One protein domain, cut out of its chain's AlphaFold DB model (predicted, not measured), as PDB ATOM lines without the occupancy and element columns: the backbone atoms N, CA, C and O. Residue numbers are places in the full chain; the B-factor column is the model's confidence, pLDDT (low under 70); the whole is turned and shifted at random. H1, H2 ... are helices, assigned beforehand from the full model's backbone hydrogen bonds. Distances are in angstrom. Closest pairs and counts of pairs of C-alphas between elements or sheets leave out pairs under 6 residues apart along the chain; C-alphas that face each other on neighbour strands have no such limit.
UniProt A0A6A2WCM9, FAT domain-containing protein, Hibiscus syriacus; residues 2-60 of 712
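What this domain is: This is residues 2 to 60 of the 712 residues of the protein "FAT domain-containing protein" of Hibiscus syriacus (UniProt A0A6A2WCM9). The hairpin of helices H4 and H5 makes one layer, and H3 packs over it, mostly on H5, with short H1 and H2 on H3's side. The printed part has 59 residues, with five named helices, H1 to H5 in order, and no named strand. It is all helix and compact, with a radius of gyration of the C-alphas of 10.6 A and spans of 30 by 20 by 16 A.

How they stand to each other: H2, residues 8 to 13, only just touches H3, residues 20 to 30, with 3 pairs of C-alphas within 8 A, the closest His 10 and Val 21 at 7.5 A. H3 touches H5, residues 52 to 58; the closest C-alphas, Glu 26 and Ile 54, are 6.3 A apart. H4, residues 39 to 49, and H5 form a hairpin, opposite ways at a shallow tilt of 25 degrees; the closest C-alphas, Arg 46 and Trp 52, are 4.8 A apart. Each O i to N i+4 pair is within hydrogen-bond range in H3 and H5, 6 of 7 in H4 and 0 of 2 in H2, where 3 of 3 O i to N i+3 pairs are.

Where its parts are: H1, residues 2 to 5, begins at C-alpha 2 (-17.143, -21.861, 36.424). H3 is 15.6 A long, H4 15.3 A. H5 ends at C-alpha 58 (-18.659, -12.759, 25.952).

The domain as a whole: The printed part has no cut and no long link. Nineteen residues have pLDDT under 70, among them 53 to 60.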
ATOM      1  N   ILE A   2     -17.545 -20.752  37.326       76.19
ATOM      2  CA  ILE A   2     -17.143 -21.861  36.424       76.19
ATOM      3  C   ILE A   2     -17.695 -23.224  36.891       76.19
ATOM      4  O   ILE A   2     -18.408 -23.884  36.145       76.19
ATOM      5  N   SER A   3     -17.472 -23.583  38.162       79.69
ATOM      6  CA  SER A   3     -17.973 -24.835  38.765       79.69
ATOM      7  C   SER A   3     -19.505 -24.930  38.869       79.69
ATOM      8  O   SER A   3     -20.032 -26.024  39.043       79.69
ATOM      9  N   LEU A   4     -20.225 -23.805  38.792       81.50
ATOM     10  CA  LEU A   4     -21.692 -23.771  38.818       81.50
ATOM     11  C   LEU A   4     -22.262 -24.028  37.419       81.50
ATOM     12  O   LEU A   4     -23.217 -24.784  37.274       81.50
ATOM     13  N   LEU A   5     -21.663 -23.414  36.396       78.44
ATOM     14  CA  LEU A   5     -22.080 -23.542  34.997       78.44
ATOM     15  C   LEU A   5     -21.703 -24.901  34.386       78.44
ATOM     16  O   LEU A   5     -22.336 -25.336  33.432       78.44
ATOM     17  N   SER A   6     -20.711 -25.596  34.948       79.88
ATOM     18  CA  SER A   6     -20.258 -26.910  34.477       79.88
ATOM     19  C   SER A   6     -21.032 -28.102  35.063       79.88
ATOM     20  O   SER A   6     -20.601 -29.239  34.898       79.88
ATOM     21  N   ARG A   7     -22.120 -27.883  35.813       85.31
ATOM     22  CA  ARG A   7     -22.852 -28.967  36.491       85.31
ATOM     23  C   ARG A   7     -23.856 -29.657  35.570       85.31
ATOM     24  O   ARG A   7     -24.627 -29.002  34.875       85.31
ATOM     25  N   ASP A   8     -23.931 -30.983  35.658       80.56
ATOM     26  CA  ASP A   8     -24.806 -31.803  34.809       80.56
ATOM     27  C   ASP A   8     -26.308 -31.599  35.042       80.56
ATOM     28  O   ASP A   8     -27.101 -31.865  34.140       80.56
ATOM     29  N   TYR A   9     -26.733 -31.106  36.211       84.31
ATOM     30  CA  TYR A   9     -28.164 -30.909  36.490       84.31
ATOM     31  C   TYR A   9     -28.816 -29.876  35.562       84.31
ATOM     32  O   TYR A   9     -30.028 -29.933  35.349       84.31
ATOM     33  N   HIS A  10     -28.024 -28.982  34.960       81.94
ATOM     34  CA  HIS A  10     -28.503 -28.031  33.960       81.94
ATOM     35  C   HIS A  10     -29.008 -28.729  32.694       81.94
ATOM     36  O   HIS A  10     -29.905 -28.197  32.049       81.94
ATOM     37  N   LYS A  11     -28.551 -29.955  32.379       81.12
ATOM     38  CA  LYS A  11     -28.993 -30.712  31.191       81.12
ATOM     39  C   LYS A  11     -30.513 -30.902  31.141       81.12
ATOM     40  O   LYS A  11     -31.098 -30.864  30.069       81.12
ATOM     41  N   LYS A  12     -31.180 -30.992  32.299       81.69
ATOM     42  CA  LYS A  12     -32.652 -31.078  32.389       81.69
ATOM     43  C   LYS A  12     -33.373 -29.840  31.842       81.69
ATOM     44  O   LYS A  12     -34.543 -29.920  31.495       81.69
ATOM     45  N   GLN A  13     -32.687 -28.700  31.777       80.19
ATOM     46  CA  GLN A  13     -33.217 -27.424  31.295       80.19
ATOM     47  C   GLN A  13     -32.880 -27.154  29.820       80.19
ATOM     48  O   GLN A  13     -33.264 -26.111  29.295       80.19
ATOM     49  N   GLN A  14     -32.203 -28.082  29.129       74.12
ATOM     50  CA  GLN A  14     -31.920 -27.989  27.691       74.12
ATOM     51  C   GLN A  14     -33.148 -27.708  26.809       74.12
ATOM     52  O   GLN A  14     -32.992 -26.908  25.883       74.12
ATOM     53  N   PRO A  15     -34.351 -28.274  27.052       74.75
ATOM     54  CA  PRO A  15     -35.517 -27.967  26.222       74.75
ATOM     55  C   PRO A  15     -36.201 -26.640  26.593       74.75
ATOM     56  O   PRO A  15     -36.928 -26.090  25.775       74.75
ATOM     57  N   SER A  16     -35.960 -26.095  27.791       76.31
ATOM     58  CA  SER A  16     -36.645 -24.890  28.280       76.31
ATOM     59  C   SER A  16     -36.036 -23.609  27.713       76.31
ATOM     60  O   SER A  16     -34.810 -23.462  27.652       76.31
ATOM     61  N   ARG A  17     -36.889 -22.653  27.340       75.19
ATOM     62  CA  ARG A  17     -36.510 -21.289  26.949       75.19
ATOM     63  C   ARG A  17     -37.436 -20.294  27.669       75.19
ATOM     64  O   ARG A  17     -38.647 -20.425  27.510       75.19
ATOM     65  N   PRO A  18     -36.908 -19.330  28.451       75.00
ATOM     66  CA  PRO A  18     -35.501 -19.151  28.838       75.00
ATOM     67  C   PRO A  18     -35.003 -20.253  29.798       75.00
ATOM     68  O   PRO A  18     -35.796 -20.965  30.418       75.00
ATOM     69  N   ASN A  19     -33.681 -20.414  29.921       84.44
ATOM     70  CA  ASN A  19     -33.056 -21.316  30.901       84.44
ATOM     71  C   ASN A  19     -32.184 -20.560  31.924       84.44
ATOM     72  O   ASN A  19     -31.788 -19.414  31.712       84.44
ATOM     73  N   VAL A  20     -31.875 -21.206  33.057       85.25
ATOM     74  CA  VAL A  20     -31.098 -20.582  34.151       85.25
ATOM     75  C   VAL A  20     -29.685 -20.216  33.694       85.25
ATOM     76  O   VAL A  20     -29.117 -19.227  34.148       85.25
ATOM     77  N   VAL A  21     -29.119 -20.988  32.765       83.00
ATOM     78  CA  VAL A  21     -27.785 -20.745  32.210       83.00
ATOM     79  C   VAL A  21     -27.745 -19.449  31.389       83.00
ATOM     80  O   VAL A  21     -26.797 -18.683  31.539       83.00
ATOM     81  N   GLN A  22     -28.776 -19.160  30.589       81.38
ATOM     82  CA  GLN A  22     -28.930 -17.900  29.855       81.38
ATOM     83  C   GLN A  22     -29.020 -16.715  30.823       81.38
ATOM     84  O   GLN A  22     -28.227 -15.790  30.702       81.38
ATOM     85  N   ALA A  23     -29.888 -16.788  31.838       82.62
ATOM     86  CA  ALA A  23     -30.034 -15.717  32.829       82.62
ATOM     87  C   ALA A  23     -28.732 -15.454  33.616       82.62
ATOM     88  O   ALA A  23     -28.352 -14.308  33.855       82.62
ATOM     89  N   LEU A  24     -28.005 -16.514  33.992       82.62
ATOM     90  CA  LEU A  24     -26.709 -16.384  34.663       82.62
ATOM     91  C   LEU A  24     -25.648 -15.760  33.751       82.62
ATOM     92  O   LEU A  24     -24.851 -14.951  34.219       82.62
ATOM     93  N   LEU A  25     -25.613 -16.130  32.469       75.81
ATOM     94  CA  LEU A  25     -24.682 -15.540  31.510       75.81
ATOM     95  C   LEU A  25     -25.007 -14.070  31.219       75.81
ATOM     96  O   LEU A  25     -24.085 -13.277  31.071       75.81
ATOM     97  N   GLU A  26     -26.284 -13.698  31.172       77.44
ATOM     98  CA  GLU A  26     -26.720 -12.310  30.987       77.44
ATOM     99  C   GLU A  26     -26.307 -11.439  32.182       77.44
ATOM    100  O   GLU A  26     -25.697 -10.382  32.012       77.44
ATOM    101  N   GLY A  27     -26.498 -11.936  33.408       75.31
ATOM    102  CA  GLY A  27     -25.987 -11.275  34.611       75.31
ATOM    103  C   GLY A  27     -24.457 -11.140  34.621       75.31
ATOM    104  O   GLY A  27     -23.927 -10.126  35.073       75.31
ATOM    105  N   LEU A  28     -23.730 -12.127  34.081       73.25
ATOM    106  CA  LEU A  28     -22.273 -12.050  33.917       73.25
ATOM    107  C   LEU A  28     -21.861 -11.021  32.858       73.25
ATOM    108  O   LEU A  28     -20.864 -10.327  33.050       73.25
ATOM    109  N   GLN A  29     -22.616 -10.899  31.765       65.69
ATOM    110  CA  GLN A  29     -22.364  -9.905  30.723       65.69
ATOM    111  C   GLN A  29     -22.471  -8.477  31.270       65.69
ATOM    112  O   GLN A  29     -21.633  -7.643  30.945       65.69
ATOM    113  N   LEU A  30     -23.462  -8.213  32.126       68.69
ATOM    114  CA  LEU A  30     -23.705  -6.893  32.718       68.69
ATOM    115  C   LEU A  30     -22.774  -6.568  33.902       68.69
ATOM    116  O   LEU A  30     -22.704  -5.419  34.348       68.69
ATOM    117  N   SER A  31     -22.054  -7.563  34.428       70.44
ATOM    118  CA  SER A  31     -21.176  -7.383  35.585       70.44
ATOM    119  C   SER A  31     -19.895  -6.615  35.237       70.44
ATOM    120  O   SER A  31     -19.177  -6.954  34.297       70.44
ATOM    121  N   HIS A  32     -19.586  -5.595  36.039       59.50
ATOM    122  CA  HIS A  32     -18.354  -4.814  35.946       59.50
ATOM    123  C   HIS A  32     -17.595  -4.910  37.283       59.50
ATOM    124  O   HIS A  32     -18.140  -4.481  38.301       59.50
ATOM    125  N   PRO A  33     -16.363  -5.463  37.324       58.59
ATOM    126  CA  PRO A  33     -15.575  -6.015  36.217       58.59
ATOM    127  C   PRO A  33     -16.046  -7.410  35.774       58.59
ATOM    128  O   PRO A  33     -16.431  -8.244  36.593       58.59
ATOM    129  N   GLN A  34     -15.944  -7.686  34.473       57.00
ATOM    130  CA  GLN A  34     -16.387  -8.952  33.899       57.00
ATOM    131  C   GLN A  34     -15.453 -10.117  34.301       57.00
ATOM    132  O   GLN A  34     -14.235 -10.041  34.100       57.00
ATOM    133  N   PRO A  35     -15.983 -11.226  34.847       65.44
ATOM    134  CA  PRO A  35     -15.173 -12.371  35.248       65.44
ATOM    135  C   PRO A  35     -14.676 -13.170  34.033       65.44
ATOM    136  O   PRO A  35     -15.453 -13.574  33.169       65.44
ATOM    137  N   ARG A  36     -13.370 -13.463  33.989       58.03
ATOM    138  CA  ARG A  36     -12.755 -14.260  32.912       58.03
ATOM    139  C   ARG A  36     -13.209 -15.723  32.970       58.03
ATOM    140  O   ARG A  36     -13.068 -16.386  33.996       58.03
ATOM    141  N   MET A  37     -13.695 -16.232  31.841       65.12
ATOM    142  CA  MET A  37     -14.198 -17.601  31.680       65.12
ATOM    143  C   MET A  37     -13.417 -18.340  30.575       65.12
ATOM    144  O   MET A  37     -13.048 -17.719  29.578       65.12
ATOM    145  N   PRO A  38     -13.173 -19.661  30.702       70.31
ATOM    146  CA  PRO A  38     -12.528 -20.444  29.646       70.31
ATOM    147  C   PRO A  38     -13.355 -20.479  28.351       70.31
ATOM    148  O   PRO A  38     -14.562 -20.734  28.391       70.31
ATOM    149  N   SER A  39     -12.710 -20.302  27.193       65.19
ATOM    150  CA  SER A  39     -13.380 -20.272  25.881       65.19
ATOM    151  C   SER A  39     -14.119 -21.568  25.552       65.19
ATOM    152  O   SER A  39     -15.217 -21.523  25.003       65.19
ATOM    153  N   GLU A  40     -13.551 -22.718  25.916       68.38
ATOM    154  CA  GLU A  40     -14.163 -24.030  25.671       68.38
ATOM    155  C   GLU A  40     -15.456 -24.222  26.466       68.38
ATOM    156  O   GLU A  40     -16.442 -24.737  25.942       68.38
ATOM    157  N   LEU A  41     -15.503 -23.709  27.698       72.00
ATOM    158  CA  LEU A  41     -16.714 -23.749  28.510       72.00
ATOM    159  C   LEU A  41     -17.821 -22.888  27.887       72.00
ATOM    160  O   LEU A  41     -18.969 -23.321  27.819       72.00
ATOM    161  N   ILE A  42     -17.482 -21.705  27.372       71.56
ATOM    162  CA  ILE A  42     -18.459 -20.843  26.694       71.56
ATOM    163  C   ILE A  42     -18.936 -21.486  25.377       71.56
ATOM    164  O   ILE A  42     -20.128 -21.446  25.067       71.56
ATOM    165  N   LYS A  43     -18.039 -22.136  24.618       71.56
ATOM    166  CA  LYS A  43     -18.394 -22.879  23.394       71.56
ATOM    167  C   LYS A  43     -19.329 -24.057  23.662       71.56
ATOM    168  O   LYS A  43     -20.220 -24.304  22.854       71.56
ATOM    169  N   TYR A  44     -19.133 -24.772  24.764       75.56
ATOM    170  CA  TYR A  44     -20.032 -25.844  25.176       75.56
ATOM    171  C   TYR A  44     -21.402 -25.276  25.556       75.56
ATOM    172  O   TYR A  44     -22.423 -25.638  24.970       75.56
ATOM    173  N   ILE A  45     -21.418 -24.296  26.464       74.69
ATOM    174  CA  ILE A  45     -22.652 -23.720  26.998       74.69
ATOM    175  C   ILE A  45     -23.513 -23.094  25.896       74.69
ATOM    176  O   ILE A  45     -24.729 -23.290  25.893       74.69
ATOM    177  N   ARG A  46     -22.908 -22.387  24.932       72.12
ATOM    178  CA  ARG A  46     -23.672 -21.763  23.841       72.12
ATOM    179  C   ARG A  46     -24.434 -22.793  23.005       72.12
ATOM    180  O   ARG A  46     -25.592 -22.547  22.692       72.12
ATOM    181  N   LYS A  47     -23.802 -23.936  22.692       73.81
ATOM    182  CA  LYS A  47     -24.377 -24.999  21.852       73.81
ATOM    183  C   LYS A  47     -25.455 -25.756  22.621       73.81
ATOM    184  O   LYS A  47     -26.544 -25.968  22.108       73.81
ATOM    185  N   THR A  48     -25.175 -26.102  23.874       76.44
ATOM    186  CA  THR A  48     -26.064 -26.930  24.696       76.44
ATOM    187  C   THR A  48     -27.294 -26.177  25.212       76.44
ATOM    188  O   THR A  48     -28.366 -26.765  25.322       76.44
ATOM    189  N   TYR A  49     -27.165 -24.885  25.525       75.62
ATOM    190  CA  TYR A  49     -28.225 -24.094  26.168       75.62
ATOM    191  C   TYR A  49     -28.770 -22.959  25.293       75.62
ATOM    192  O   TYR A  49     -29.490 -22.101  25.799       75.62
ATOM    193  N   ASN A  50     -28.433 -22.937  23.997       72.25
ATOM    194  CA  ASN A  50     -28.842 -21.896  23.044       72.25
ATOM    195  C   ASN A  50     -28.550 -20.474  23.578       72.25
ATOM    196  O   ASN A  50     -29.347 -19.546  23.464       72.25
ATOM    197  N   ALA A  51     -27.394 -20.302  24.226       69.62
ATOM    198  CA  ALA A  51     -26.943 -19.025  24.782       69.62
ATOM    199  C   ALA A  51     -26.010 -18.294  23.804       69.62
ATOM    200  O   ALA A  51     -25.048 -17.656  24.221       69.62
ATOM    201  N   TRP A  52     -26.244 -18.432  22.494       72.00
ATOM    202  CA  TRP A  52     -25.319 -17.963  21.459       72.00
ATOM    203  C   TRP A  52     -25.089 -16.459  21.493       72.00
ATOM    204  O   TRP A  52     -23.940 -16.061  21.405       72.00
ATOM    205  N   HIS A  53     -26.123 -15.633  21.657       69.56
ATOM    206  CA  HIS A  53     -25.964 -14.173  21.677       69.56
ATOM    207  C   HIS A  53     -25.105 -13.706  22.854       69.56
ATOM    208  O   HIS A  53     -24.148 -12.962  22.666       69.56
ATOM    209  N   ILE A  54     -25.386 -14.229  24.047       64.50
ATOM    210  CA  ILE A  54     -24.653 -13.884  25.266       64.50
ATOM    211  C   ILE A  54     -23.227 -14.445  25.201       64.50
ATOM    212  O   ILE A  54     -22.260 -13.758  25.503       64.50
ATOM    213  N   ALA A  55     -23.070 -15.681  24.725       63.41
ATOM    214  CA  ALA A  55     -21.768 -16.295  24.506       63.41
ATOM    215  C   ALA A  55     -20.949 -15.579  23.430       63.41
ATOM    216  O   ALA A  55     -19.737 -15.531  23.556       63.41
ATOM    217  N   LEU A  56     -21.578 -15.049  22.378       67.19
ATOM    218  CA  LEU A  56     -20.922 -14.263  21.333       67.19
ATOM    219  C   LEU A  56     -20.532 -12.878  21.835       67.19
ATOM    220  O   LEU A  56     -19.471 -12.426  21.448       67.19
ATOM    221  N   ALA A  57     -21.317 -12.240  22.706       56.88
ATOM    222  CA  ALA A  57     -20.924 -10.994  23.367       56.88
ATOM    223  C   ALA A  57     -19.770 -11.217  24.367       56.88
ATOM    224  O   ALA A  57     -18.834 -10.432  24.444       56.88
ATOM    225  N   LEU A  58     -19.775 -12.344  25.088       53.47
ATOM    226  CA  LEU A  58     -18.659 -12.759  25.952       53.47
ATOM    227  C   LEU A  58     -17.425 -13.226  25.155       53.47
ATOM    228  O   LEU A  58     -16.309 -13.230  25.672       53.47
ATOM    229  N   LEU A  59     -17.626 -13.665  23.912       56.69
ATOM    230  CA  LEU A  59     -16.598 -14.135  22.988       56.69
ATOM    231  C   LEU A  59     -16.502 -13.219  21.762       56.69
ATOM    232  O   LEU A  59     -16.234 -13.781  20.708       56.69
ATOM    233  N   GLU A  60     -16.748 -11.903  21.833       49.53
ATOM    234  CA  GLU A  60     -16.836 -11.002  20.656       49.53
ATOM    235  C   GLU A  60     -15.765 -11.319  19.597       49.53
ATOM    236  O   GLU A  60     -14.611 -10.936  19.739       49.53
TER     237      GLU A  60